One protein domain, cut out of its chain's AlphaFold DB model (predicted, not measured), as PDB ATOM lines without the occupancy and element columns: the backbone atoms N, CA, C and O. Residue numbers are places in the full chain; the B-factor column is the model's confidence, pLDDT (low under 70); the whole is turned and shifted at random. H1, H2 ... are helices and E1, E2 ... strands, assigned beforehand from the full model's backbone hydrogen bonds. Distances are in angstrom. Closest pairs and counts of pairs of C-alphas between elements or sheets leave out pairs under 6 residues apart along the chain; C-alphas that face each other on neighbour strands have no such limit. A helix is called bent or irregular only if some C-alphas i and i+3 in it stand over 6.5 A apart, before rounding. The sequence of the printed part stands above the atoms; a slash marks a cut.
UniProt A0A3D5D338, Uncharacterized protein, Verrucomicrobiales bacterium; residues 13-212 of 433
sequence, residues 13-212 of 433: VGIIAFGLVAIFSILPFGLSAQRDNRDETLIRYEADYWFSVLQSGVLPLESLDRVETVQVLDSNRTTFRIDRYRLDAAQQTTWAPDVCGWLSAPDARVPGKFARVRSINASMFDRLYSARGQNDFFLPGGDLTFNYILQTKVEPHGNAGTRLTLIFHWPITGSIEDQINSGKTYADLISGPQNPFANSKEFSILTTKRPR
ATOM      1  N   VAL A  13     123.448  82.108 185.622       89.88
ATOM      2  CA  VAL A  13     124.728  82.606 186.152       89.88
ATOM      3  C   VAL A  13     125.566  83.270 185.054       89.88
ATOM      4  O   VAL A  13     126.146  84.325 185.299       89.88
ATOM      5  N   GLY A  14     125.589  82.715 183.838       92.81
ATOM      6  CA  GLY A  14     126.301  83.303 182.698       92.81
ATOM      7  C   GLY A  14     125.783  84.694 182.315       92.81
ATOM      8  O   GLY A  14     126.576  85.611 182.103       92.81
ATOM      9  N   ILE A  15     124.459  84.881 182.301       92.31
ATOM     10  CA  ILE A  15     123.833  86.180 182.009       92.31
ATOM     11  C   ILE A  15     124.131  87.196 183.122       92.31
ATOM     12  O   ILE A  15     124.479  88.340 182.827       92.31
ATOM     13  N   ILE A  16     124.054  86.789 184.396       92.19
ATOM     14  CA  ILE A  16     124.380  87.666 185.535       92.19
ATOM     15  C   ILE A  16     125.857  88.079 185.499       92.19
ATOM     16  O   ILE A  16     126.167  89.257 185.673       92.19
ATOM     17  N   ALA A  17     126.769  87.140 185.229       91.69
ATOM     18  CA  ALA A  17     128.198  87.424 185.128       91.69
ATOM     19  C   ALA A  17     128.498  88.430 184.004       91.69
ATOM     20  O   ALA A  17     129.231  89.393 184.223       91.69
ATOM     21  N   PHE A  18     127.882  88.260 182.830       91.81
ATOM     22  CA  PHE A  18     128.029  89.203 181.720       91.81
ATOM     23  C   PHE A  18     127.486  90.599 182.066       91.81
ATOM     24  O   PHE A  18     128.144  91.606 181.804       91.81
ATOM     25  N   GLY A  19     126.323  90.668 182.724       92.12
ATOM     26  CA  GLY A  19     125.744  91.928 183.197       92.12
ATOM     27  C   GLY A  19     126.634  92.659 184.208       92.12
ATOM     28  O   GLY A  19     126.825  93.869 184.094       92.12
ATOM     29  N   LEU A  20     127.239  91.937 185.157       92.19
ATOM     30  CA  LEU A  20     128.169  92.520 186.130       92.19
ATOM     31  C   LEU A  20     129.433  93.069 185.459       92.19
ATOM     32  O   LEU A  20     129.844  94.184 185.775       92.19
ATOM     33  N   VAL A  21     130.017  92.340 184.502       90.38
ATOM     34  CA  VAL A  21     131.184  92.820 183.738       90.38
ATOM     35  C   VAL A  21     130.849  94.105 182.977       90.38
ATOM     36  O   VAL A  21     131.639  95.050 183.005       90.38
ATOM     37  N   ALA A  22     129.669  94.187 182.357       87.69
ATOM     38  CA  ALA A  22     129.227  95.391 181.654       87.69
ATOM     39  C   ALA A  22     129.070  96.598 182.599       87.69
ATOM     40  O   ALA A  22     129.557  97.688 182.294       87.69
ATOM     41  N   ILE A  23     128.458  96.407 183.775       86.19
ATOM     42  CA  ILE A  23     128.288  97.472 184.778       86.19
ATOM     43  C   ILE A  23     129.645  97.949 185.308       86.19
ATOM     44  O   ILE A  23     129.906  99.154 185.332       86.19
ATOM     45  N   PHE A  24     130.536  97.026 185.683       85.25
ATOM     46  CA  PHE A  24     131.869  97.380 186.181       85.25
ATOM     47  C   PHE A  24     132.756  98.030 185.118       85.25
ATOM     48  O   PHE A  24     133.641  98.802 185.473       85.25
ATOM     49  N   SER A  25     132.507  97.777 183.832       82.06
ATOM     50  CA  SER A  25     133.257  98.415 182.746       82.06
ATOM     51  C   SER A  25     132.852  99.879 182.527       82.06
ATOM     52  O   SER A  25     133.690 100.694 182.154       82.06
ATOM     53  N   ILE A  26     131.586 100.239 182.771       83.12
ATOM     54  CA  ILE A  26     131.051 101.587 182.490       83.12
ATOM     55  C   ILE A  26     131.111 102.502 183.721       83.12
ATOM     56  O   ILE A  26     131.278 103.714 183.588       83.12
ATOM     57  N   LEU A  27     131.004 101.941 184.929       84.69
ATOM     58  CA  LEU A  27     131.010 102.708 186.178       84.69
ATOM     59  C   LEU A  27     132.253 103.610 186.342       84.69
ATOM     60  O   LEU A  27     132.067 104.781 186.680       84.69
ATOM     61  N   PRO A  28     133.491 103.156 186.050       76.88
ATOM     62  CA  PRO A  28     134.672 104.014 186.118       76.88
ATOM     63  C   PRO A  28     134.569 105.220 185.180       76.88
ATOM     64  O   PRO A  28     134.892 106.334 185.579       76.88
ATOM     65  N   PHE A  29     134.046 105.020 183.966       79.44
ATOM     66  CA  PHE A  29     133.862 106.095 182.992       79.44
ATOM     67  C   PHE A  29     132.832 107.127 183.472       79.44
ATOM     68  O   PHE A  29     133.073 108.329 183.382       79.44
ATOM     69  N   GLY A  30     131.710 106.671 184.039       73.25
ATOM     70  CA  GLY A  30     130.689 107.555 184.605       73.25
ATOM     71  C   GLY A  30     131.204 108.390 185.782       73.25
ATOM     72  O   GLY A  30     130.919 109.585 185.854       73.25
ATOM     73  N   LEU A  31     132.000 107.788 186.673       79.44
ATOM     74  CA  LEU A  31     132.620 108.496 187.798       79.44
ATOM     75  C   LEU A  31     133.661 109.521 187.333       79.44
ATOM     76  O   LEU A  31     133.667 110.641 187.845       79.44
ATOM     77  N   SER A  32     134.497 109.174 186.351       78.19
ATOM     78  CA  SER A  32     135.457 110.111 185.760       78.19
ATOM     79  C   SER A  32     134.753 111.288 185.087       78.19
ATOM     80  O   SER A  32     135.065 112.430 185.400       78.19
ATOM     81  N   ALA A  33     133.722 111.040 184.274       79.12
ATOM     82  CA  ALA A  33     132.965 112.106 183.616       79.12
ATOM     83  C   ALA A  33     132.259 113.040 184.619       79.12
ATOM     84  O   ALA A  33     132.213 114.253 184.424       79.12
ATOM     85  N   GLN A  34     131.711 112.504 185.717       78.44
ATOM     86  CA  GLN A  34     131.132 113.331 186.783       78.44
ATOM     87  C   GLN A  34     132.188 114.175 187.498       78.44
ATOM     88  O   GLN A  34     131.936 115.346 187.789       78.44
ATOM     89  N   ARG A  35     133.361 113.596 187.773       80.56
ATOM     90  CA  ARG A  35     134.490 114.314 188.365       80.56
ATOM     91  C   ARG A  35     134.959 115.446 187.454       80.56
ATOM     92  O   ARG A  35     135.051 116.571 187.928       80.56
ATOM     93  N   ASP A  36     135.169 115.175 186.170       83.06
ATOM     94  CA  ASP A  36     135.639 116.171 185.205       83.06
ATOM     95  C   ASP A  36     134.644 117.332 185.076       83.06
ATOM     96  O   ASP A  36     135.032 118.496 185.172       83.06
ATOM     97  N   ASN A  37     133.342 117.032 184.990       84.31
ATOM     98  CA  ASN A  37     132.288 118.052 184.975       84.31
ATOM     99  C   ASN A  37     132.275 118.905 186.257       84.31
ATOM    100  O   ASN A  37     132.044 120.120 186.208       84.31
ATOM    101  N   ARG A  38     132.510 118.284 187.423       84.88
ATOM    102  CA  ARG A  38     132.595 118.989 188.709       84.88
ATOM    103  C   ARG A  38     133.817 119.902 188.752       84.88
ATOM    104  O   ARG A  38     133.687 121.063 189.133       84.88
ATOM    105  N   ASP A  39     134.972 119.381 188.362       85.81
ATOM    106  CA  ASP A  39     136.250 120.088 188.385       85.81
ATOM    107  C   ASP A  39     136.234 121.266 187.389       85.81
ATOM    108  O   ASP A  39     136.662 122.370 187.720       85.81
ATOM    109  N   GLU A  40     135.628 121.103 186.210       86.62
ATOM    110  CA  GLU A  40     135.452 122.193 185.244       86.62
ATOM    111  C   GLU A  40     134.512 123.295 185.759       86.62
ATOM    112  O   GLU A  40     134.780 124.492 185.591       86.62
ATOM    113  N   THR A  41     133.414 122.905 186.412       88.00
ATOM    114  CA  THR A  41     132.482 123.849 187.045       88.00
ATOM    115  C   THR A  41     133.175 124.630 188.159       88.00
ATOM    116  O   THR A  41     133.004 125.844 188.273       88.00
ATOM    117  N   LEU A  42     134.001 123.949 188.952       87.75
ATOM    118  CA  LEU A  42     134.793 124.551 190.013       87.75
ATOM    119  C   LEU A  42     135.750 125.610 189.462       87.75
ATOM    120  O   LEU A  42     135.716 126.753 189.911       87.75
ATOM    121  N   ILE A  43     136.527 125.260 188.435       90.69
ATOM    122  CA  ILE A  43     137.460 126.172 187.765       90.69
ATOM    123  C   ILE A  43     136.753 127.414 187.207       90.69
ATOM    124  O   ILE A  43     137.293 128.516 187.287       90.69
ATOM    125  N   ARG A  44     135.525 127.279 186.696       91.06
ATOM    126  CA  ARG A  44     134.742 128.433 186.235       91.06
ATOM    127  C   ARG A  44     134.435 129.420 187.369       91.06
ATOM    128  O   ARG A  44     134.611 130.618 187.179       91.06
ATOM    129  N   TYR A  45     134.024 128.932 188.541       89.25
ATOM    130  CA  TYR A  45     133.788 129.796 189.704       89.25
ATOM    131  C   TYR A  45     135.079 130.430 190.241       89.25
ATOM    132  O   TYR A  45     135.073 131.589 190.654       89.25
ATOM    133  N   GLU A  46     136.193 129.692 190.216       89.06
ATOM    134  CA  GLU A  46     137.516 130.223 190.569       89.06
ATOM    135  C   GLU A  46     137.930 131.357 189.626       89.06
ATOM    136  O   GLU A  46     138.450 132.369 190.088       89.06
ATOM    137  N   ALA A  47     137.680 131.224 188.318       91.88
ATOM    138  CA  ALA A  47     138.003 132.250 187.330       91.88
ATOM    139  C   ALA A  47     137.284 133.575 187.620       91.88
ATOM    140  O   ALA A  47     137.941 134.612 187.709       91.88
ATOM    141  N   ASP A  48     135.969 133.541 187.850       89.81
ATOM    142  CA  ASP A  48     135.179 134.734 188.190       89.81
ATOM    143  C   ASP A  48     135.686 135.409 189.477       89.81
ATOM    144  O   ASP A  48     135.795 136.641 189.566       89.81
ATOM    145  N   TYR A  49     136.064 134.598 190.466       88.00
ATOM    146  CA  TYR A  49     136.669 135.080 191.699       88.00
ATOM    147  C   TYR A  49     138.040 135.737 191.447       88.00
ATOM    148  O   TYR A  49     138.266 136.867 191.883       88.00
ATOM    149  N   TRP A  50     138.943 135.087 190.704       90.25
ATOM    150  CA  TRP A  50     140.274 135.621 190.396       90.25
ATOM    151  C   TRP A  50     140.218 136.908 189.580       90.25
ATOM    152  O   TRP A  50     140.970 137.841 189.862       90.25
ATOM    153  N   PHE A  51     139.297 137.007 188.622       90.81
ATOM    154  CA  PHE A  51     139.060 138.253 187.902       90.81
ATOM    155  C   PHE A  51     138.638 139.379 188.843       90.81
ATOM    156  O   PHE A  51     139.197 140.473 188.774       90.81
ATOM    157  N   SER A  52     137.715 139.101 189.764       87.75
ATOM    158  CA  SER A  52     137.260 140.079 190.757       87.75
ATOM    159  C   SER A  52     138.401 140.536 191.671       87.75
ATOM    160  O   SER A  52     138.541 141.729 191.949       87.75
ATOM    161  N   VAL A  53     139.259 139.612 192.108       86.00
ATOM    162  CA  VAL A  53     140.421 139.900 192.963       86.00
ATOM    163  C   VAL A  53     141.463 140.747 192.236       86.00
ATOM    164  O   VAL A  53     141.849 141.804 192.737       86.00
ATOM    165  N   LEU A  54     141.883 140.334 191.039       88.44
ATOM    166  CA  LEU A  54     142.913 141.045 190.278       88.44
ATOM    167  C   LEU A  54     142.430 142.428 189.836       88.44
ATOM    168  O   LEU A  54     143.201 143.383 189.860       88.44
ATOM    169  N   GLN A  55     141.146 142.573 189.493       86.50
ATOM    170  CA  GLN A  55     140.576 143.874 189.151       86.50
ATOM    171  C   GLN A  55     140.384 144.783 190.363       86.50
ATOM    172  O   GLN A  55     140.552 145.992 190.234       86.50
ATOM    173  N   SER A  56     139.969 144.267 191.518       76.44
ATOM    174  CA  SER A  56     139.715 145.103 192.701       76.44
ATOM    175  C   SER A  56     140.988 145.474 193.459       76.44
ATOM    176  O   SER A  56     140.979 146.445 194.213       76.44
ATOM    177  N   GLY A  57     142.077 144.724 193.273       63.12
ATOM    178  CA  GLY A  57     143.375 144.951 193.904       63.12
ATOM    179  C   GLY A  57     143.411 144.662 195.410       63.12
ATOM    180  O   GLY A  57     144.493 144.398 195.921       63.12
ATOM    181  N   VAL A  58     142.269 144.711 196.120       59.47
ATOM    182  CA  VAL A  58     142.158 144.582 197.587       59.47
ATOM    183  C   VAL A  58     140.701 144.258 198.042       59.47
ATOM    184  O   VAL A  58     140.075 145.052 198.739       59.47
ATOM    185  N   LEU A  59     140.106 143.117 197.667       52.19
ATOM    186  CA  LEU A  59     138.848 142.591 198.271       52.19
ATOM    187  C   LEU A  59     139.124 141.243 198.986       52.19
ATOM    188  O   LEU A  59     140.203 140.691 198.781       52.19
ATOM    189  N   PRO A  60     138.261 140.763 199.917       53.16
ATOM    190  CA  PRO A  60     138.674 140.197 201.206       53.16
ATOM    191  C   PRO A  60     139.757 139.114 201.103       53.16
ATOM    192  O   PRO A  60     139.548 137.982 200.653       53.16
ATOM    193  N   LEU A  61     140.933 139.539 201.567       55.44
ATOM    194  CA  LEU A  61     142.252 138.930 201.414       55.44
ATOM    195  C   LEU A  61     142.406 137.577 202.113       55.44
ATOM    196  O   LEU A  61     143.265 136.798 201.714       55.44
ATOM    197  N   GLU A  62     141.553 137.265 203.096       60.00
ATOM    198  CA  GLU A  62     141.588 135.994 203.847       60.00
ATOM    199  C   GLU A  62     141.496 134.772 202.940       60.00
ATOM    200  O   GLU A  62     141.908 133.672 203.282       60.00
ATOM    201  N   SER A  63     140.932 134.964 201.758       65.31
ATOM    202  CA  SER A  63     140.709 133.894 200.816       65.31
ATOM    203  C   SER A  63     141.927 133.665 199.900       65.31
ATOM    204  O   SER A  63     142.093 132.560 199.400       65.31
ATOM    205  N   LEU A  64     142.869 134.611 199.779       75.88
ATOM    206  CA  LEU A  64     144.155 134.415 199.079       75.88
ATOM    207  C   LEU A  64     145.208 133.658 199.899       75.88
ATOM    208  O   LEU A  64     146.239 133.243 199.371       75.88
ATOM    209  N   ASP A  65     144.909 133.372 201.159       75.75
ATOM    210  CA  ASP A  65     145.672 132.459 202.005       75.75
ATOM    211  C   ASP A  65     145.826 131.052 201.401       75.75
ATOM    212  O   ASP A  65     146.762 130.318 201.721       75.75
ATOM    213  N   ARG A  66     144.920 130.668 200.500       79.06
ATOM    214  CA  ARG A  66     144.955 129.391 199.781       79.06
ATOM    215  C   ARG A  66     146.047 129.307 198.706       79.06
ATOM    216  O   ARG A  66     146.246 128.239 198.129       79.06
ATOM    217  N   VAL A  67     146.674 130.434 198.369       86.12
ATOM    218  CA  VAL A  67     147.795 130.472 197.431       86.12
ATOM    219  C   VAL A  67     149.020 129.994 198.189       86.12
ATOM    220  O   VAL A  67     149.457 130.629 199.146       86.12
ATOM    221  N   GLU A  68     149.538 128.843 197.784       85.12
ATOM    222  CA  GLU A  68     150.615 128.157 198.499       85.12
ATOM    223  C   GLU A  68     151.979 128.678 198.047       85.12
ATOM    224  O   GLU A  68     152.851 128.968 198.867       85.12
ATOM    225  N   THR A  69     152.131 128.849 196.734       88.62
ATOM    226  CA  THR A  69     153.386 129.244 196.097       88.62
ATOM    227  C   THR A  69     153.098 130.208 194.958       88.62
ATOM    228  O   THR A  69     152.171 129.986 194.176       88.62
ATOM    229  N   VAL A  70     153.931 131.238 194.821       91.69
ATOM    230  CA  VAL A  70     153.978 132.087 193.625       91.69
ATOM    231  C   VAL A  70     155.339 131.947 192.966       91.69
ATOM    232  O   VAL A  70     156.372 131.907 193.636       91.69
ATOM    233  N   GLN A  71     155.326 131.873 191.641       93.06
ATOM    234  CA  GLN A  71     156.512 131.846 190.812       93.06
ATOM    235  C   GLN A  71     156.384 132.878 189.696       93.06
ATOM    236  O   GLN A  71     155.382 132.918 188.980       93.06
ATOM    237  N   VAL A  72     157.426 133.682 189.523       93.12
ATOM    238  CA  VAL A  72     157.535 134.625 188.413       93.12
ATOM    239  C   VAL A  72     158.820 134.386 187.638       93.12
ATOM    240  O   VAL A  72     159.827 133.934 188.189       93.12
ATOM    241  N   LEU A  73     158.773 134.706 186.353       91.44
ATOM    242  CA  LEU A  73     159.925 134.740 185.468       91.44
ATOM    243  C   LEU A  73     160.263 136.194 185.159       91.44
ATOM    244  O   LEU A  73     159.370 136.964 184.800       91.44
ATOM    245  N   ASP A  74     161.535 136.563 185.272       88.44
ATOM    246  CA  ASP A  74     162.013 137.839 184.734       88.44
ATOM    247  C   ASP A  74     162.177 137.779 183.202       88.44
ATOM    248  O   ASP A  74     161.960 136.749 182.556       88.44
ATOM    249  N   SER A  75     162.596 138.896 182.603       84.94
ATOM    250  CA  SER A  75     162.866 138.988 181.162       84.94
ATOM    251  C   SER A  75     163.981 138.042 180.686       84.94
ATOM    252  O   SER A  75     163.987 137.647 179.522       84.94
ATOM    253  N   ASN A  76     164.885 137.630 181.581       85.88
ATOM    254  CA  ASN A  76     165.953 136.661 181.319       85.88
ATOM    255  C   ASN A  76     165.512 135.208 181.566       85.88
ATOM    256  O   ASN A  76     166.327 134.295 181.454       85.88
ATOM    257  N   ARG A  77     164.230 134.979 181.893       85.56
ATOM    258  CA  ARG A  77     163.659 133.685 182.302       85.56
ATOM    259  C   ARG A  77     164.273 133.108 183.582       85.56
ATOM    260  O   ARG A  77     164.121 131.920 183.864       85.56
ATOM    261  N   THR A  78     164.914 133.942 184.393       89.44
ATOM    262  CA  THR A  78     165.292 133.591 185.758       89.44
ATOM    263  C   THR A  78     164.027 133.400 186.573       89.44
ATOM    264  O   THR A  78     163.114 134.227 186.554       89.44
ATOM    265  N   THR A  79     163.984 132.299 187.308       90.81
ATOM    266  CA  THR A  79     162.849 131.961 188.153       90.81
ATOM    267  C   THR A  79     163.016 132.556 189.537       90.81
ATOM    268  O   THR A  79     164.033 132.337 190.197       90.81
ATOM    269  N   PHE A  80     161.973 133.235 189.999       91.56
ATOM    270  CA  PHE A  80     161.844 133.667 191.378       91.56
ATOM    271  C   PHE A  80     160.626 132.987 191.982       91.56
ATOM    272  O   PHE A  80     159.565 132.936 191.357       91.56
ATOM    273  N   ARG A  81     160.787 132.428 193.177       89.75
ATOM    274  CA  ARG A  81     159.758 131.625 193.834       89.75
ATOM    275  C   ARG A  81     159.681 131.984 195.306       89.75
ATOM    276  O   ARG A  81     160.691 132.257 195.942       89.75
ATOM    277  N   ILE A  82     158.466 131.962 195.830       88.12
ATOM    278  CA  ILE A  82     158.194 132.151 197.247       88.12
ATOM    279  C   ILE A  82     157.091 131.190 197.675       88.12
ATOM    280  O   ILE A  82     156.086 131.035 196.978       88.12
ATOM    281  N   ASP A  83     157.293 130.538 198.815       86.75
ATOM    282  CA  ASP A  83     156.313 129.643 199.418       86.75
ATOM    283  C   ASP A  83     155.746 130.322 200.667       86.75
ATOM    284  O   ASP A  83     156.499 130.708 201.564       86.75
ATOM    285  N   ARG A  84     154.418 130.453 200.750       84.06
ATOM    286  CA  ARG A  84     153.734 131.147 201.852       84.06
ATOM    287  C   ARG A  84     154.128 130.587 203.221       84.06
ATOM    288  O   ARG A  84     154.311 131.336 204.175       84.06
ATOM    289  N   TYR A  85     154.273 129.266 203.310       79.94
ATOM    290  CA  TYR A  85     154.576 128.557 204.555       79.94
ATOM    291  C   TYR A  85     155.999 128.789 205.080       79.94
ATOM    292  O   TYR A  85     156.273 128.468 206.231       79.94
ATOM    293  N   ARG A  86     156.888 129.366 204.264       81.25
ATOM    294  CA  ARG A  86     158.254 129.734 204.663       81.25
ATOM    295  C   ARG A  86     158.366 131.174 205.165       81.25
ATOM    296  O   ARG A  86     159.450 131.597 205.552       81.25
ATOM    297  N   LEU A  87     157.264 131.923 205.138       81.12
ATOM    298  CA  LEU A  87     157.221 133.322 205.548       81.12
ATOM    299  C   LEU A  87     157.012 133.460 207.049       81.12
ATOM    300  O   LEU A  87     156.256 132.695 207.655       81.12
ATOM    301  N   ASP A  88     157.626 134.488 207.633       84.12
ATOM    302  CA  ASP A  88     157.362 134.863 209.018       84.12
ATOM    303  C   ASP A  88     155.949 135.461 209.195       84.12
ATOM    304  O   ASP A  88     155.242 135.785 208.235       84.12
ATOM    305  N   ALA A  89     155.515 135.619 210.448       81.12
ATOM    306  CA  ALA A  89     154.180 136.128 210.754       81.12
ATOM    307  C   ALA A  89     153.927 137.548 210.210       81.12
ATOM    308  O   ALA A  89     152.794 137.865 209.853       81.12
ATOM    309  N   ALA A  90     154.954 138.400 210.120       79.38
ATOM    310  CA  ALA A  90     154.818 139.768 209.626       79.38
ATOM    311  C   ALA A  90     154.696 139.813 208.094       79.38
ATOM    312  O   ALA A  90     153.913 140.598 207.562       79.38
ATOM    313  N   GLN A  91     155.424 138.954 207.386       79.62
ATOM    314  CA  GLN A  91     155.368 138.769 205.935       79.62
ATOM    315  C   GLN A  91     154.039 138.153 205.484       79.62
ATOM    316  O   GLN A  91     153.481 138.542 204.459       79.62
ATOM    317  N   GLN A  92     153.471 137.240 206.278       79.00
ATOM    318  CA  GLN A  92     152.167 136.648 205.974       79.00
ATOM    319  C   GLN A  92     151.030 137.684 205.950       79.00
ATOM    320  O   GLN A  92     150.070 137.501 205.203       79.00
ATOM    321  N   THR A  93     151.142 138.795 206.692       80.06
ATOM    322  CA  THR A  93     150.109 139.853 206.700       80.06
ATOM    323  C   THR A  93     149.960 140.579 205.362       80.06
ATOM    324  O   THR A  93     148.878 141.079 205.052       80.06
ATOM    325  N   THR A  94     151.019 140.617 204.547       80.06
ATOM    326  CA  THR A  94     151.025 141.260 203.225       80.06
ATOM    327  C   THR A  94     150.985 140.256 202.076       80.06
ATOM    328  O   THR A  94     151.034 140.664 200.921       80.06
ATOM    329  N   TRP A  95     150.813 138.961 202.363       84.19
ATOM    330  CA  TRP A  95     150.795 137.896 201.355       84.19
ATOM    331  C   TRP A  95     149.775 138.143 200.243       84.19
ATOM    332  O   TRP A  95     150.111 138.188 199.066       84.19
ATOM    333  N   ALA A  96     148.517 138.337 200.616       83.94
ATOM    334  CA  ALA A  96     147.426 138.493 199.672       83.94
ATOM    335  C   ALA A  96     147.591 139.694 198.707       83.94
ATOM    336  O   ALA A  96     147.490 139.482 197.496       83.94
ATOM    337  N   PRO A  97     147.885 140.934 199.167       81.44
ATOM    338  CA  PRO A  97     148.138 142.038 198.239       81.44
ATOM    339  C   PRO A  97     149.406 141.815 197.399       81.44
ATOM    340  O   PRO A  97     149.422 142.191 196.230       81.44
ATOM    341  N   ASP A  98     150.427 141.147 197.940       85.50
ATOM    342  CA  ASP A  98     151.655 140.833 197.207       85.50
ATOM    343  C   ASP A  98     151.416 139.828 196.069       85.50
ATOM    344  O   ASP A  98     151.876 140.052 194.948       85.50
ATOM    345  N   VAL A  99     150.617 138.780 196.305       88.19
ATOM    346  CA  VAL A  99     150.181 137.831 195.265       88.19
ATOM    347  C   VAL A  99     149.433 138.559 194.150       88.19
ATOM    348  O   VAL A  99     149.764 138.382 192.977       88.19
ATOM    349  N   CYS A 100     148.456 139.407 194.494       88.25
ATOM    350  CA  CYS A 100     147.760 140.240 193.508       88.25
ATOM    351  C   CYS A 100     148.746 141.096 192.712       88.25
ATOM    352  O   CYS A 100     148.629 141.197 191.489       88.25
ATOM    353  N   GLY A 101     149.718 141.678 193.415       86.94
ATOM    354  CA  GLY A 101     150.748 142.534 192.856       86.94
ATOM    355  C   GLY A 101     151.642 141.825 191.832       86.94
ATOM    356  O   GLY A 101     151.949 142.377 190.775       86.94
ATOM    357  N   TRP A 102     152.047 140.587 192.119       89.25
ATOM    358  CA  TRP A 102     152.857 139.770 191.212       89.25
ATOM    359  C   TRP A 102     152.055 139.257 190.018       89.25
ATOM    360  O   TRP A 102     152.526 139.325 188.882       89.25
ATOM    361  N   LEU A 103     150.828 138.784 190.248       91.62
ATOM    362  CA  LEU A 103     149.981 138.212 189.197       91.62
ATOM    363  C   LEU A 103     149.409 139.257 188.230       91.62
ATOM    364  O   LEU A 103     149.050 138.906 187.105       91.62
ATOM    365  N   SER A 104     149.361 140.526 188.639       91.12
ATOM    366  CA  SER A 104     148.899 141.650 187.813       91.12
ATOM    367  C   SER A 104     150.018 142.325 187.009       91.12
ATOM    368  O   SER A 104     149.754 143.298 186.301       91.12
ATOM    369  N   ALA A 105     151.265 141.852 187.112       90.50
ATOM    370  CA  ALA A 105     152.382 142.444 186.384       90.50
ATOM    371  C   ALA A 105     152.233 142.259 184.859       90.50
ATOM    372  O   ALA A 105     151.848 141.175 184.412       90.50
ATOM    373  N   PRO A 106     152.550 143.282 184.044       90.94
ATOM    374  CA  PRO A 106     152.386 143.212 182.595       90.94
ATOM    375  C   PRO A 106     153.317 142.165 181.975       90.94
ATOM    376  O   PRO A 106     154.476 142.039 182.380       90.94
ATOM    377  N   ASP A 107     152.840 141.448 180.956       90.88
ATOM    378  CA  ASP A 107     153.594 140.361 180.302       90.88
ATOM    379  C   ASP A 107     154.901 140.844 179.665       90.88
ATOM    380  O   ASP A 107     155.899 140.128 179.676       90.88
ATOM    381  N   ALA A 108     154.924 142.091 179.183       87.50
ATOM    382  CA  ALA A 108     156.122 142.723 178.631       87.50
ATOM    383  C   ALA A 108     157.284 142.804 179.640       87.50
ATOM    384  O   ALA A 108     158.445 142.848 179.242       87.50
ATOM    385  N   ARG A 109     156.976 142.824 180.944       86.25
ATOM    386  CA  ARG A 109     157.960 142.883 182.033       86.25
ATOM    387  C   ARG A 109     158.181 141.525 182.675       86.25
ATOM    388  O   ARG A 109     159.320 141.136 182.920       86.25
ATOM    389  N   VAL A 110     157.084 140.824 182.945       90.44
ATOM    390  CA  VAL A 110     157.058 139.559 183.680       90.44
ATOM    391  C   VAL A 110     156.399 138.504 182.789       90.44
ATOM    392  O   VAL A 110     155.180 138.304 182.876       90.44
ATOM    393  N   PRO A 111     157.172 137.850 181.899       89.75
ATOM    394  CA  PRO A 111     156.633 136.976 180.854       89.75
ATOM    395  C   PRO A 111     155.954 135.709 181.386       89.75
ATOM    396  O   PRO A 111     155.128 135.117 180.697       89.75
ATOM    397  N   GLY A 112     156.295 135.272 182.601       91.38
ATOM    398  CA  GLY A 112     155.684 134.110 183.240       91.38
ATOM    399  C   GLY A 112     155.261 134.436 184.659       91.38
ATOM    400  O   GLY A 112     156.087 134.857 185.464       91.38
ATOM    401  N   LYS A 113     153.981 134.233 184.961       94.50
ATOM    402  CA  LYS A 113     153.394 134.435 186.284       94.50
ATOM    403  C   LYS A 113     152.536 133.234 186.610       94.50
ATOM    404  O   LYS A 113     151.605 132.925 185.867       94.50
ATOM    405  N   PHE A 114     152.868 132.566 187.702       94.75
ATOM    406  CA  PHE A 114     152.252 131.312 188.088       94.75
ATOM    407  C   PHE A 114     151.959 131.316 189.584       94.75
ATOM    408  O   PHE A 114     152.778 131.764 190.388       94.75
ATOM    409  N   ALA A 115     150.811 130.776 189.965       92.81
ATOM    410  CA  ALA A 115     150.436 130.558 191.350       92.81
ATOM    411  C   ALA A 115     149.911 129.134 191.525       92.81
ATOM    412  O   ALA A 115     149.066 128.681 190.757       92.81
ATOM    413  N   ARG A 116     150.395 128.432 192.550       91.56
ATOM    414  CA  ARG A 116     149.812 127.168 193.010       91.56
ATOM    415  C   ARG A 116     148.710 127.494 194.004       91.56
ATOM    416  O   ARG A 116     148.960 128.158 195.012       91.56
ATOM    417  N   VAL A 117     147.497 127.042 193.709       88.38
ATOM    418  CA  VAL A 117     146.298 127.451 194.439       88.38
ATOM    419  C   VAL A 117     145.478 126.230 194.833       88.38
ATOM    420  O   VAL A 117     145.225 125.341 194.016       88.38
ATOM    421  N   ARG A 118     145.020 126.225 196.084       83.38
ATOM    422  CA  ARG A 118     143.995 125.300 196.570       83.38
ATOM    423  C   ARG A 118     142.607 125.884 196.341       83.38
ATOM    424  O   ARG A 118     142.373 127.039 196.687       83.38
ATOM    425  N   SER A 119     141.671 125.114 195.800       77.62
ATOM    426  CA  SER A 119     140.342 125.643 195.467       77.62
ATOM    427  C   SER A 119     139.484 126.067 196.674       77.62
ATOM    428  O   SER A 119     139.524 125.456 197.742       77.62
ATOM    429  N   ILE A 120     138.655 127.106 196.475       67.00
ATOM    430  CA  ILE A 120     137.649 127.644 197.408       67.00
ATOM    431  C   ILE A 120     136.606 126.588 197.801       67.00
ATOM    432  O   ILE A 120     136.208 126.508 198.968       67.00
ATOM    433  N   ASN A 121     136.143 125.790 196.833       62.81
ATOM    434  CA  ASN A 121     135.042 124.839 197.033       62.81
ATOM    435  C   ASN A 121     135.523 123.388 197.071       62.81
ATOM    436  O   ASN A 121     134.772 122.471 196.741       62.81
ATOM    437  N   ALA A 122     136.763 123.184 197.519       57.31
ATOM    438  CA  ALA A 122     137.218 121.876 197.953       57.31
ATOM    439  C   ALA A 122     136.252 121.324 199.028       57.31
ATOM    440  O   ALA A 122     135.634 122.083 199.792       57.31
ATOM    441  N   SER A 123     136.063 120.006 199.033       55.81
ATOM    442  CA  SER A 123     135.077 119.310 199.859       55.81
ATOM    443  C   SER A 123     135.277 119.597 201.356       55.81
ATOM    444  O   SER A 123     136.346 120.011 201.796       55.81
ATOM    445  N   MET A 124     134.259 119.371 202.191       46.66
ATOM    446  CA  MET A 124     134.375 119.581 203.646       46.66
ATOM    447  C   MET A 124     135.511 118.741 204.271       46.66
ATOM    448  O   MET A 124     136.136 119.183 205.232       46.66
ATOM    449  N   PHE A 125     135.841 117.588 203.671       44.69
ATOM    450  CA  PHE A 125     137.017 116.778 204.006       44.69
ATOM    451  C   PHE A 125     138.333 117.526 203.730       44.69
ATOM    452  O   PHE A 125     139.224 117.529 204.575       44.69
ATOM    453  N   ASP A 126     138.425 118.270 202.630       48.81
ATOM    454  CA  ASP A 126     139.615 119.055 202.270       48.81
ATOM    455  C   ASP A 126     139.897 120.199 203.255       48.81
ATOM    456  O   ASP A 126     141.048 120.582 203.457       48.81
ATOM    457  N   ARG A 127     138.856 120.725 203.915       51.31
ATOM    458  CA  ARG A 127     138.983 121.761 204.960       51.31
ATOM    459  C   ARG A 127     139.359 121.195 206.333       51.31
ATOM    460  O   ARG A 127     139.955 121.910 207.131       51.31
ATOM    461  N   LEU A 128     138.993 119.943 206.613       46.25
ATOM    462  CA  LEU A 128     139.239 119.259 207.891       46.25
ATOM    463  C   LEU A 128     140.615 118.581 207.947       46.25
ATOM    464  O   LEU A 128     141.223 118.544 209.012       46.25
ATOM    465  N   TYR A 129     141.116 118.078 206.814       45.25
ATOM    466  CA  TYR A 129     142.381 117.335 206.731       45.25
ATOM    467  C   TYR A 129     143.552 118.147 206.160       45.25
ATOM    468  O   TYR A 129     144.655 117.619 206.028       45.25
ATOM    469  N   SER A 130     143.362 119.437 205.858       43.78
ATOM    470  CA  SER A 130     144.482 120.276 205.439       43.78
ATOM    471  C   SER A 130     145.436 120.496 206.610       43.78
ATOM    472  O   SER A 130     145.132 121.237 207.550       43.78
ATOM    473  N   ALA A 131     146.609 119.878 206.559       45.41
ATOM    474  CA  ALA A 131     147.636 120.166 207.537       45.41
ATOM    475  C   ALA A 131     148.137 121.602 207.370       45.41
ATOM    476  O   ALA A 131     148.631 122.002 206.315       45.41
ATOM    477  N   ARG A 132     148.067 122.365 208.462       47.41
ATOM    478  CA  ARG A 132     149.028 123.435 208.723       47.41
ATOM    479  C   ARG A 132     150.395 122.760 208.866       47.41
ATOM    480  O   ARG A 132     150.720 122.253 209.935       47.41
ATOM    481  N   GLY A 133     151.142 122.664 207.769       42.88
ATOM    482  CA  GLY A 133     152.485 122.095 207.765       42.88
ATOM    483  C   GLY A 133     153.418 122.976 208.587       42.88
ATOM    484  O   GLY A 133     153.778 124.062 208.151       42.88
ATOM    485  N   GLN A 134     153.768 122.523 209.790       38.38
ATOM    486  CA  GLN A 134     154.663 123.240 210.699       38.38
ATOM    487  C   GLN A 134     156.150 122.945 210.423       38.38
ATOM    488  O   GLN A 134     156.996 123.571 211.040       38.38
ATOM    489  N   ASN A 135     156.490 122.032 209.504       38.53
ATOM    490  CA  ASN A 135     157.873 121.598 209.268       38.53
ATOM    491  C   ASN A 135     158.091 121.192 207.799       38.53
ATOM    492  O   ASN A 135     157.949 120.009 207.523       38.53
ATOM    493  N   ASP A 136     158.376 122.138 206.888       40.62
ATOM    494  CA  ASP A 136     159.018 122.001 205.546       40.62
ATOM    495  C   ASP A 136     158.699 120.779 204.634       40.62
ATOM    496  O   ASP A 136     159.351 120.561 203.615       40.62
ATOM    497  N   PHE A 137     157.664 120.005 204.936       38.97
ATOM    498  CA  PHE A 137     157.239 118.816 204.220       38.97
ATOM    499  C   PHE A 137     155.797 119.028 203.772       38.97
ATOM    500  O   PHE A 137     154.870 119.099 204.584       38.97
ATOM    501  N   PHE A 138     155.620 119.120 202.455       50.78
ATOM    502  CA  PHE A 138     154.341 118.875 201.805       50.78
ATOM    503  C   PHE A 138     153.858 117.498 202.275       50.78
ATOM    504  O   PHE A 138     154.534 116.495 202.041       50.78
ATOM    505  N   LEU A 139     152.744 117.432 203.010       42.25
ATOM    506  CA  LEU A 139     152.198 116.128 203.369       42.25
ATOM    507  C   LEU A 139     151.763 115.401 202.086       42.25
ATOM    508  O   LEU A 139     151.118 116.036 201.248       42.25
ATOM    509  N   PRO A 140     151.968 114.076 201.975       39.19
ATOM    510  CA  PRO A 140     151.494 113.254 200.850       39.19
ATOM    511  C   PRO A 140     149.956 113.138 200.739       39.19
ATOM    512  O   PRO A 140     149.445 112.234 200.092       39.19
ATOM    513  N   GLY A 141     149.196 114.006 201.419       41.41
ATOM    514  CA  GLY A 141     147.729 114.033 201.442       41.41
ATOM    515  C   GLY A 141     147.098 115.072 200.507       41.41
ATOM    516  O   GLY A 141     145.882 115.251 200.544       41.41
ATOM    517  N   GLY A 142     147.899 115.761 199.684       44.22
ATOM    518  CA  GLY A 142     147.422 116.716 198.673       44.22
ATOM    519  C   GLY A 142     146.535 116.091 197.589       44.22
ATOM    520  O   GLY A 142     145.709 116.798 197.012       44.22
ATOM    521  N   ASP A 143     146.634 114.771 197.391       45.34
ATOM    522  CA  ASP A 143     145.892 113.981 196.394       45.34
ATOM    523  C   ASP A 143     144.360 114.018 196.559       45.34
ATOM    524  O   ASP A 143     143.631 113.723 195.611       45.34
ATOM    525  N   LEU A 144     143.848 114.383 197.742       50.09
ATOM    526  CA  LEU A 144     142.401 114.479 197.986       50.09
ATOM    527  C   LEU A 144     141.837 115.888 197.745       50.09
ATOM    528  O   LEU A 144     140.649 116.028 197.458       50.09
ATOM    529  N   THR A 145     142.692 116.913 197.785       64.38
ATOM    530  CA  THR A 145     142.295 118.319 197.640       64.38
ATOM    531  C   THR A 145     142.402 118.776 196.186       64.38
ATOM    532  O   THR A 145     143.431 118.579 195.542       64.38
ATOM    533  N   PHE A 146     141.360 119.420 195.644       78.38
ATOM    534  CA  PHE A 146     141.435 119.969 194.286       78.38
ATOM    535  C   PHE A 146     142.389 121.175 194.239       78.38
ATOM    536  O   PHE A 146     142.071 122.263 194.733       78.38
ATOM    537  N   ASN A 147     143.552 120.959 193.623       84.38
ATOM    538  CA  ASN A 147     144.614 121.944 193.441       84.38
ATOM    539  C   ASN A 147     144.853 122.203 191.954       84.38
ATOM    540  O   ASN A 147     144.749 121.294 191.125       84.38
ATOM    541  N   TYR A 148     145.223 123.436 191.630       90.50
ATOM    542  CA  TYR A 148     145.515 123.852 190.264       90.50
ATOM    543  C   TYR A 148     146.683 124.836 190.218       90.50
ATOM    544  O   TYR A 148     147.022 125.492 191.209       90.50
ATOM    545  N   ILE A 149     147.296 124.946 189.041       93.25
ATOM    546  CA  ILE A 149     148.239 126.019 188.731       93.25
ATOM    547  C   ILE A 149     147.496 127.082 187.937       93.25
ATOM    548  O   ILE A 149     146.957 126.809 186.865       93.25
ATOM    549  N   LEU A 150     147.481 128.296 188.472       95.00
ATOM    550  CA  LEU A 150     146.997 129.484 187.794       95.00
ATOM    551  C   LEU A 150     148.158 130.159 187.074       95.00
ATOM    552  O   LEU A 150     149.124 130.564 187.714       95.00
ATOM    553  N   GLN A 151     148.036 130.340 185.768       95.81
ATOM    554  CA  GLN A 151     148.888 131.213 184.978       95.81
ATOM    555  C   GLN A 151     148.120 132.489 184.634       95.81
ATOM    556  O   GLN A 151     146.980 132.423 184.172       95.81
ATOM    557  N   THR A 152     148.753 133.647 184.816       95.88
ATOM    558  CA  THR A 152     148.159 134.937 184.443       95.88
ATOM    559  C   THR A 152     148.896 135.565 183.268       95.88
ATOM    560  O   THR A 152     150.126 135.546 183.199       95.88
ATOM    561  N   LYS A 153     148.126 136.129 182.338       95.06
ATOM    562  CA  LYS A 153     148.604 136.928 181.210       95.06
ATOM    563  C   LYS A 153     147.905 138.279 181.225       95.06
ATOM    564  O   LYS A 153     146.678 138.351 181.329       95.06
ATOM    565  N   VAL A 154     148.695 139.339 181.173       93.31
ATOM    566  CA  VAL A 154     148.272 140.733 181.299       93.31
ATOM    567  C   VAL A 154     148.821 141.490 180.098       93.31
ATOM    568  O   VAL A 154     149.963 141.958 180.097       93.31
ATOM    569  N   GLU A 155     147.990 141.594 179.065       92.19
ATOM    570  CA  GLU A 155     148.358 142.173 177.776       92.19
ATOM    571  C   GLU A 155     147.666 143.528 177.585       92.19
ATOM    572  O   GLU A 155     146.462 143.652 177.835       92.19
ATOM    573  N   PRO A 156     148.371 144.571 177.119       86.69
ATOM    574  CA  PRO A 156     147.730 145.839 176.805       86.69
ATOM    575  C   PRO A 156     146.723 145.657 175.659       86.69
ATOM    576  O   PRO A 156     147.014 145.022 174.647       86.69
ATOM    577  N   HIS A 157     145.535 146.245 175.801       85.94
ATOM    578  CA  HIS A 157     144.498 146.230 174.772       85.94
ATOM    579  C   HIS A 157     144.164 147.663 174.340       85.94
ATOM    580  O   HIS A 157     143.363 148.366 174.966       85.94
ATOM    581  N   GLY A 158     144.811 148.104 173.258       79.69
ATOM    582  CA  GLY A 158     144.658 149.449 172.706       79.69
ATOM    583  C   GLY A 158     145.080 150.568 173.669       79.69
ATOM    584  O   GLY A 158     145.872 150.378 174.593       79.69
ATOM    585  N   ASN A 159     144.517 151.762 173.462       70.50
ATOM    586  CA  ASN A 159     144.918 152.976 174.183       70.50
ATOM    587  C   ASN A 159     144.226 153.179 175.539       70.50
ATOM    588  O   ASN A 159     144.536 154.165 176.205       70.50
ATOM    589  N   ALA A 160     143.354 152.265 175.986       69.31
ATOM    590  CA  ALA A 160     142.572 152.479 177.211       69.31
ATOM    591  C   ALA A 160     142.330 151.242 178.094       69.31
ATOM    592  O   ALA A 160     141.745 151.401 179.157       69.31
ATOM    593  N   GLY A 161     142.760 150.031 177.715       83.75
ATOM    594  CA  GLY A 161     142.433 148.833 178.495       83.75
ATOM    595  C   GLY A 161     143.518 147.767 178.513       83.75
ATOM    596  O   GLY A 161     144.591 147.924 177.929       83.75
ATOM    597  N   THR A 162     143.204 146.675 179.200       90.25
ATOM    598  CA  THR A 162     144.056 145.498 179.365       90.25
ATOM    599  C   THR A 162     143.212 144.252 179.136       90.25
ATOM    600  O   THR A 162     142.070 144.167 179.598       90.25
ATOM    601  N   ARG A 163     143.768 143.277 178.423       94.62
ATOM    602  CA  ARG A 163     143.239 141.920 178.369       94.62
ATOM    603  C   ARG A 163     143.880 141.119 179.493       94.62
ATOM    604  O   ARG A 163     145.098 140.963 179.530       94.62
ATOM    605  N   LEU A 164     143.047 140.641 180.409       94.50
ATOM    606  CA  LEU A 164     143.457 139.752 181.484       94.50
ATOM    607  C   LEU A 164     143.016 138.337 181.117       94.50
ATOM    608  O   LEU A 164     141.819 138.075 181.003       94.50
ATOM    609  N   THR A 165     143.982 137.441 180.947       96.50
ATOM    610  CA  THR A 165     143.749 136.030 180.640       96.50
ATOM    611  C   THR A 165     144.259 135.165 181.790       96.50
ATOM    612  O   THR A 165     145.405 135.296 182.222       96.50
ATOM    613  N   LEU A 166     143.400 134.279 182.287       96.50
ATOM    614  CA  LEU A 166     143.688 133.303 183.331       96.50
ATOM    615  C   LEU A 166     143.666 131.911 182.711       96.50
ATOM    616  O   LEU A 166     142.671 131.523 182.098       96.50
ATOM    617  N   ILE A 167     144.750 131.161 182.872       96.25
ATOM    618  CA  ILE A 167     144.868 129.792 182.371       96.25
ATOM    619  C   ILE A 167     145.057 128.878 183.573       96.25
ATOM    620  O   ILE A 167     145.987 129.055 184.358       96.25
ATOM    621  N   PHE A 168     144.157 127.919 183.726       95.50
ATOM    622  CA  PHE A 168     144.155 126.964 184.825       95.50
ATOM    623  C   PHE A 168     144.661 125.621 184.320       95.50
ATOM    624  O   PHE A 168     144.145 125.137 183.317       95.50
ATOM    625  N   HIS A 169     145.608 125.008 185.031       93.94
ATOM    626  CA  HIS A 169     146.161 123.683 184.723       93.94
ATOM    627  C   HIS A 169     145.907 122.720 185.890       93.94
ATOM    628  O   HIS A 169     146.268 123.028 187.031       93.94
ATOM    629  N   TRP A 170     145.267 121.576 185.625       90.81
ATOM    630  CA  TRP A 170     144.887 120.576 186.636       90.81
ATOM    631  C   TRP A 170     144.746 119.167 186.015       90.81
ATOM    632  O   TRP A 170     144.726 119.025 184.795       90.81
ATOM    633  N   PRO A 171     144.616 118.095 186.817       85.19
ATOM    634  CA  PRO A 171     144.910 118.020 188.246       85.19
ATOM    635  C   PRO A 171     146.421 118.049 188.509       85.19
ATOM    636  O   PRO A 171     147.218 117.637 187.668       85.19
ATOM    637  N   ILE A 172     146.821 118.506 189.695       83.88
ATOM    638  CA  ILE A 172     148.185 118.300 190.194       83.88
ATOM    639  C   ILE A 172     148.248 116.875 190.762       83.88
ATOM    640  O   ILE A 172     147.633 116.602 191.786       83.88
ATOM    641  N   THR A 173     148.929 115.961 190.066       82.44
ATOM    642  CA  THR A 173     149.131 114.568 190.516       82.44
ATOM    643  C   THR A 173     150.439 114.431 191.293       82.44
ATOM    644  O   THR A 173     151.342 115.244 191.092       82.44
ATOM    645  N   GLY A 174     150.608 113.367 192.088       78.25
ATOM    646  CA  GLY A 174     151.873 113.091 192.790       78.25
ATOM    647  C   GLY A 174     153.119 113.146 191.890       78.25
ATOM    648  O   GLY A 174     154.125 113.735 192.260       78.25
ATOM    649  N   SER A 175     153.026 112.675 190.639       81.38
ATOM    650  CA  SER A 175     154.139 112.774 189.677       81.38
ATOM    651  C   SER A 175     154.517 114.217 189.303       81.38
ATOM    652  O   SER A 175     155.681 114.514 189.039       81.38
ATOM    653  N   ILE A 176     153.538 115.127 189.276       83.56
ATOM    654  CA  ILE A 176     153.752 116.560 189.049       83.56
ATOM    655  C   ILE A 176     154.338 117.184 190.311       83.56
ATOM    656  O   ILE A 176     155.259 117.994 190.214       83.56
ATOM    657  N   GLU A 177     153.853 116.787 191.488       80.94
ATOM    658  CA  GLU A 177     154.405 117.235 192.768       80.94
ATOM    659  C   GLU A 177     155.879 116.853 192.913       80.94
ATOM    660  O   GLU A 177     156.693 117.720 193.226       80.94
ATOM    661  N   ASP A 178     156.250 115.615 192.588       82.69
ATOM    662  CA  ASP A 178     157.639 115.148 192.596       82.69
ATOM    663  C   ASP A 178     158.522 115.997 191.677       82.69
ATOM    664  O   ASP A 178     159.634 116.387 192.040       82.69
ATOM    665  N   GLN A 179     158.013 116.359 190.499       84.12
ATOM    666  CA  GLN A 179     158.737 117.219 189.568       84.12
ATOM    667  C   GLN A 179     158.897 118.652 190.096       84.12
ATOM    668  O   GLN A 179     159.988 119.217 189.992       84.12
ATOM    669  N   ILE A 180     157.862 119.226 190.710       82.81
ATOM    670  CA  ILE A 180     157.938 120.545 191.361       82.81
ATOM    671  C   ILE A 180     158.945 120.514 192.519       82.81
ATOM    672  O   ILE A 180     159.740 121.444 192.676       82.81
ATOM    673  N   ASN A 181     158.933 119.443 193.314       80.88
ATOM    674  CA  ASN A 181     159.829 119.245 194.452       80.88
ATOM    675  C   ASN A 181     161.278 119.009 194.007       80.88
ATOM    676  O   ASN A 181     162.204 119.446 194.683       80.88
ATOM    677  N   SER A 182     161.483 118.412 192.828       82.00
ATOM    678  CA  SER A 182     162.802 118.285 192.191       82.00
ATOM    679  C   SER A 182     163.359 119.604 191.633       82.00
ATOM    680  O   SER A 182     164.477 119.632 191.123       82.00
ATOM    681  N   GLY A 183     162.597 120.700 191.724       79.75
ATOM    682  CA  GLY A 183     163.022 122.033 191.302       79.75
ATOM    683  C   GLY A 183     162.631 122.414 189.874       79.75
ATOM    684  O   GLY A 183     163.055 123.474 189.412       79.75
ATOM    685  N   LYS A 184     161.811 121.614 189.171       84.69
ATOM    686  CA  LYS A 184     161.269 122.035 187.869       84.69
ATOM    687  C   LYS A 184     160.370 123.260 188.027       84.69
ATOM    688  O   LYS A 184     159.607 123.371 188.988       84.69
ATOM    689  N   THR A 185     160.437 124.171 187.060       87.56
ATOM    690  CA  THR A 185     159.583 125.361 187.053       87.56
ATOM    691  C   THR A 185     158.189 125.023 186.525       87.56
ATOM    692  O   THR A 185     158.015 124.079 185.754       87.56
ATOM    693  N   TYR A 186     157.172 125.803 186.901       90.50
ATOM    694  CA  TYR A 186     155.826 125.627 186.353       90.50
ATOM    695  C   TYR A 186     155.799 125.880 184.843       90.50
ATOM    696  O   TYR A 186     155.081 125.196 184.119       90.50
ATOM    697  N   ALA A 187     156.633 126.803 184.356       87.69
ATOM    698  CA  ALA A 187     156.791 127.041 182.928       87.69
ATOM    699  C   ALA A 187     157.313 125.799 182.188       87.69
ATOM    700  O   ALA A 187     156.768 125.459 181.138       87.69
ATOM    701  N   ASP A 188     158.300 125.089 182.746       87.75
ATOM    702  CA  ASP A 188     158.834 123.853 182.151       87.75
ATOM    703  C   ASP A 188     157.798 122.726 182.141       87.75
ATOM    704  O   ASP A 188     157.750 121.936 181.200       87.75
ATOM    705  N   LEU A 189     156.953 122.651 183.173       87.00
ATOM    706  CA  LEU A 189     155.883 121.655 183.249       87.00
ATOM    707  C   LEU A 189     154.803 121.908 182.193       87.00
ATOM    708  O   LEU A 189     154.372 120.976 181.525       87.00
ATOM    709  N   ILE A 190     154.391 123.165 182.018       88.06
ATOM    710  CA  ILE A 190     153.311 123.537 181.092       88.06
ATOM    711  C   ILE A 190     153.777 123.490 179.630       88.06
ATOM    712  O   ILE A 190     153.033 123.050 178.757       88.06
ATOM    713  N   SER A 191     154.995 123.959 179.348       82.81
ATOM    714  CA  SER A 191     155.535 124.046 177.979       82.81
ATOM    715  C   SER A 191     156.362 122.830 177.552       82.81
ATOM    716  O   SER A 191     156.795 122.750 176.402       82.81
ATOM    717  N   GLY A 192     156.588 121.883 178.465       77.31
ATOM    718  CA  GLY A 192     157.365 120.684 178.203       77.31
ATOM    719  C   GLY A 192     156.711 119.765 177.160       77.31
ATOM    720  O   GLY A 192     155.488 119.716 177.041       77.31
ATOM    721  N   PRO A 193     157.510 118.962 176.433       67.38
ATOM    722  CA  PRO A 193     157.009 118.023 175.420       67.38
ATOM    723  C   PRO A 193     156.114 116.914 175.999       67.38
ATOM    724  O   PRO A 193     155.415 116.230 175.259       67.38
ATOM    725  N   GLN A 194     156.143 116.733 177.318       68.44
ATOM    726  CA  GLN A 194     155.267 115.854 178.082       68.44
ATOM    727  C   GLN A 194     154.494 116.741 179.061       68.44
ATOM    728  O   GLN A 194     154.837 116.768 180.241       68.44
ATOM    729  N   ASN A 195     153.537 117.539 178.567       71.94
ATOM    730  CA  ASN A 195     152.659 118.327 179.436       71.94
ATOM    731  C   ASN A 195     151.944 117.347 180.382       71.94
ATOM    732  O   ASN A 195     151.143 116.536 179.911       71.94
ATOM    733  N   PRO A 196     152.255 117.360 181.689       76.62
ATOM    734  CA  PRO A 196     151.750 116.346 182.593       76.62
ATOM    735  C   PRO A 196     150.319 116.655 183.059       76.62
ATOM    736  O   PRO A 196     149.705 115.821 183.723       76.62
ATOM    737  N   PHE A 197     149.779 117.836 182.732       84.81
ATOM    738  CA  PHE A 197     148.415 118.216 183.080       84.81
ATOM    739  C   PHE A 197     147.421 117.576 182.114       84.81
ATOM    740  O   PHE A 197     147.496 117.773 180.902       84.81
ATOM    741  N   ALA A 198     146.460 116.835 182.666       82.50
ATOM    742  CA  ALA A 198     145.401 116.218 181.872       82.50
ATOM    743  C   ALA A 198     144.429 117.264 181.304       82.50
ATOM    744  O   ALA A 198     143.920 117.093 180.201       82.50
ATOM    745  N   ASN A 199     144.192 118.348 182.051       89.06
ATOM    746  CA  ASN A 199     143.220 119.378 181.723       89.06
ATOM    747  C   ASN A 199     143.837 120.781 181.823       89.06
ATOM    748  O   ASN A 199     144.596 121.098 182.742       89.06
ATOM    749  N   SER A 200     143.456 121.645 180.884       92.50
ATOM    750  CA  SER A 200     143.759 123.073 180.921       92.50
ATOM    751  C   SER A 200     142.574 123.868 180.391       92.50
ATOM    752  O   SER A 200     141.935 123.458 179.420       92.50
ATOM    753  N   LYS A 201     142.288 125.021 180.998       95.19
ATOM    754  CA  LYS A 201     141.212 125.910 180.546       95.19
ATOM    755  C   LYS A 201     141.581 127.374 180.684       95.19
ATOM    756  O   LYS A 201     142.113 127.803 181.704       95.19
ATOM    757  N   GLU A 202     141.264 128.123 179.638       96.31
ATOM    758  CA  GLU A 202     141.543 129.547 179.517       96.31
ATOM    759  C   GLU A 202     140.259 130.365 179.671       96.31
ATOM    760  O   GLU A 202     139.224 130.053 179.078       96.31
ATOM    761  N   PHE A 203     140.349 131.442 180.444       96.75
ATOM    762  CA  PHE A 203     139.328 132.474 180.554       96.75
ATOM    763  C   PHE A 203     139.977 133.819 180.273       96.75
ATOM    764  O   PHE A 203     141.080 134.086 180.742       96.75
ATOM    765  N   SER A 204     139.288 134.696 179.552       95.62
ATOM    766  CA  SER A 204     139.807 136.023 179.233       95.62
ATOM    767  C   SER A 204     138.722 137.074 179.378       95.62
ATOM    768  O   SER A 204     137.579 136.852 178.974       95.62
ATOM    769  N   ILE A 205     139.092 138.224 179.933       94.50
ATOM    770  CA  ILE A 205     138.230 139.400 180.012       94.50
ATOM    771  C   ILE A 205     138.975 140.649 179.554       94.50
ATOM    772  O   ILE A 205     140.196 140.768 179.680       94.50
ATOM    773  N   LEU A 206     138.211 141.616 179.057       92.50
ATOM    774  CA  LEU A 206     138.693 142.966 178.806       92.50
ATOM    775  C   LEU A 206     138.336 143.846 179.998       92.50
ATOM    776  O   LEU A 206     137.192 143.868 180.447       92.50
ATOM    777  N   THR A 207     139.318 144.583 180.503       89.12
ATOM    778  CA  THR A 207     139.123 145.580 181.552       89.12
ATOM    779  C   THR A 207     139.634 146.937 181.093       89.12
ATOM    780  O   THR A 207     140.591 147.032 180.324       89.12
ATOM    781  N   THR A 208     138.994 148.003 181.565       88.00
ATOM    782  CA  THR A 208     139.471 149.383 181.388       88.00
ATOM    783  C   THR A 208     140.647 149.708 182.310       88.00
ATOM    784  O   THR A 208     141.311 150.725 182.131       88.00
ATOM    785  N   LYS A 209     140.923 148.844 183.294       86.25
ATOM    786  CA  LYS A 209     142.041 149.006 184.223       86.25
ATOM    787  C   LYS A 209     143.368 148.687 183.555       86.25
ATOM    788  O   LYS A 209     143.440 147.856 182.643       86.25
ATOM    789  N   ARG A 210     144.434 149.319 184.035       84.25
ATOM    790  CA  ARG A 210     145.798 149.108 183.539       84.25
ATOM    791  C   ARG A 210     146.730 148.656 184.646       84.25
ATOM    792  O   ARG A 210     146.578 149.120 185.774       84.25
ATOM    793  N   PRO A 211     147.709 147.791 184.343       84.44
ATOM    794  CA  PRO A 211     148.743 147.468 185.308       84.44
ATOM    795  C   PRO A 211     149.552 148.731 185.595       84.44
ATOM    796  O   PRO A 211     150.193 149.286 184.705       84.44
ATOM    797  N   ARG A 212     149.502 149.204 186.838       80.62
ATOM    798  CA  ARG A 212     150.307 150.324 187.328       80.62
ATOM    799  C   ARG A 212     151.334 149.808 188.326       80.62
ATOM    800  O   ARG A 212     150.947 149.038 189.208       80.62
TER     801      ARG A 212
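Overview. This is residues 13 to 212 of the 433 residues of an uncharacterized protein of Verrucomicrobiales bacterium (UniProt A0A3D5D338). One long, nearly straight helix, H1, sticks out of a compact body with its residues 13 to 35, and its further part covers E4, E5 and E6 on one face of a twisted sheet. H4 is on that same face over E1 and E3, two layers in all, while short helices and a long loop lie round the sheet. The 200 printed residues hold seven named helices and six named strands, in the order H1 H2 E1 E2 H3 H4 E3 H5 E4 E5 H6 H7 E6, and the class is mixed, helices and strands. The sheet runs E2 E1 E3 E4 E5 E6, antiparallel throughout. The whole is only just compact, close to loose, with a radius of gyration of the C-alphas of 19.4 A, and elongated, spanning 72 by 44 by 35 A.

Along the chain. H1, residues 13 to 56, begins at C-alpha 13 (124.728, 82.606, 186.152). By its hydrogen bonds it was assigned as one helix, but it is bent: C-alphas 25 and 28 are 6.7 A apart. Its arms are H1a, residues 13 to 25, 18.3 A, and H1b, residues 28 to 56, 41.9 A, at a shallow tilt of 17 degrees. Then come H2, 61 to 66; E1, 67 to 73; E2, 79 to 83; H3, 89 to 92; H4, 95 to 103; E3, 112 to 118, 19.8 A; H5, 124 to 128; E4, 147 to 157, 30.6 A; E5, 161 to 170, 29.5 A; H6, 174 to 181; H7, 186 to 191; and E6, 199 to 207, 26.5 A, ending at C-alpha 207 (139.123, 145.580, 181.552).

Arrangement. Within hydrogen-bond range are N 72 and O 80, 2.9 A, in the hairpin E1 and E2; N 71 and O 114, 2.8 A, between E1 and E3; N 150 and O 115, 2.8 A, between E3 and E4; N 151 and O 167, 2.8 A, in the hairpin E4 and E5; and N 166 and O 203, 2.8 A, between E5 and E6. E2, H3 H4 and E3 form a split strand-helix-strand unit, two strands running the same way with E1 between them, its crossover right-handed. H1b has a height over the sheet of 8.9 A, its closest C-alphas to E6 being Ala 47 and Phe 203, 6.9 A. H4, at 9.6 A, only just touches H1b, with 3 pairs of C-alphas within 8 A, only at their ends; the closest are Leu 54 and Cys 100, 5.9 A. H2 touches H4, Leu 64 to Ala 96, 5.3 A between C-alphas. H2 and H7 only graze the sheet. H6 is close to H7 but not clearly touching, the closest C-alphas, Ile 180 and Tyr 186, 7.4 A apart. H3 and H4 meet only through their link, and H5 is not on the sheet. Every O i to N i+4 pair is within range in H1a, H1b, H4, H5, H6 and H7; H2 has 0 of 2, with 1 of 3 O i to N i+3 pairs, and H3 is too short for such a pair.

Size, cuts and confidence. The C-alphas farthest apart, Val 13 and Asn 159, are 74.2 A apart. The printed part has no cut. The link from H5 to E4, residues 129 to 146, is long. Mean pLDDT of the printed part is 80.4; under 70 are residues 57 to 63, 120 to 145, 160 and 193 to 194.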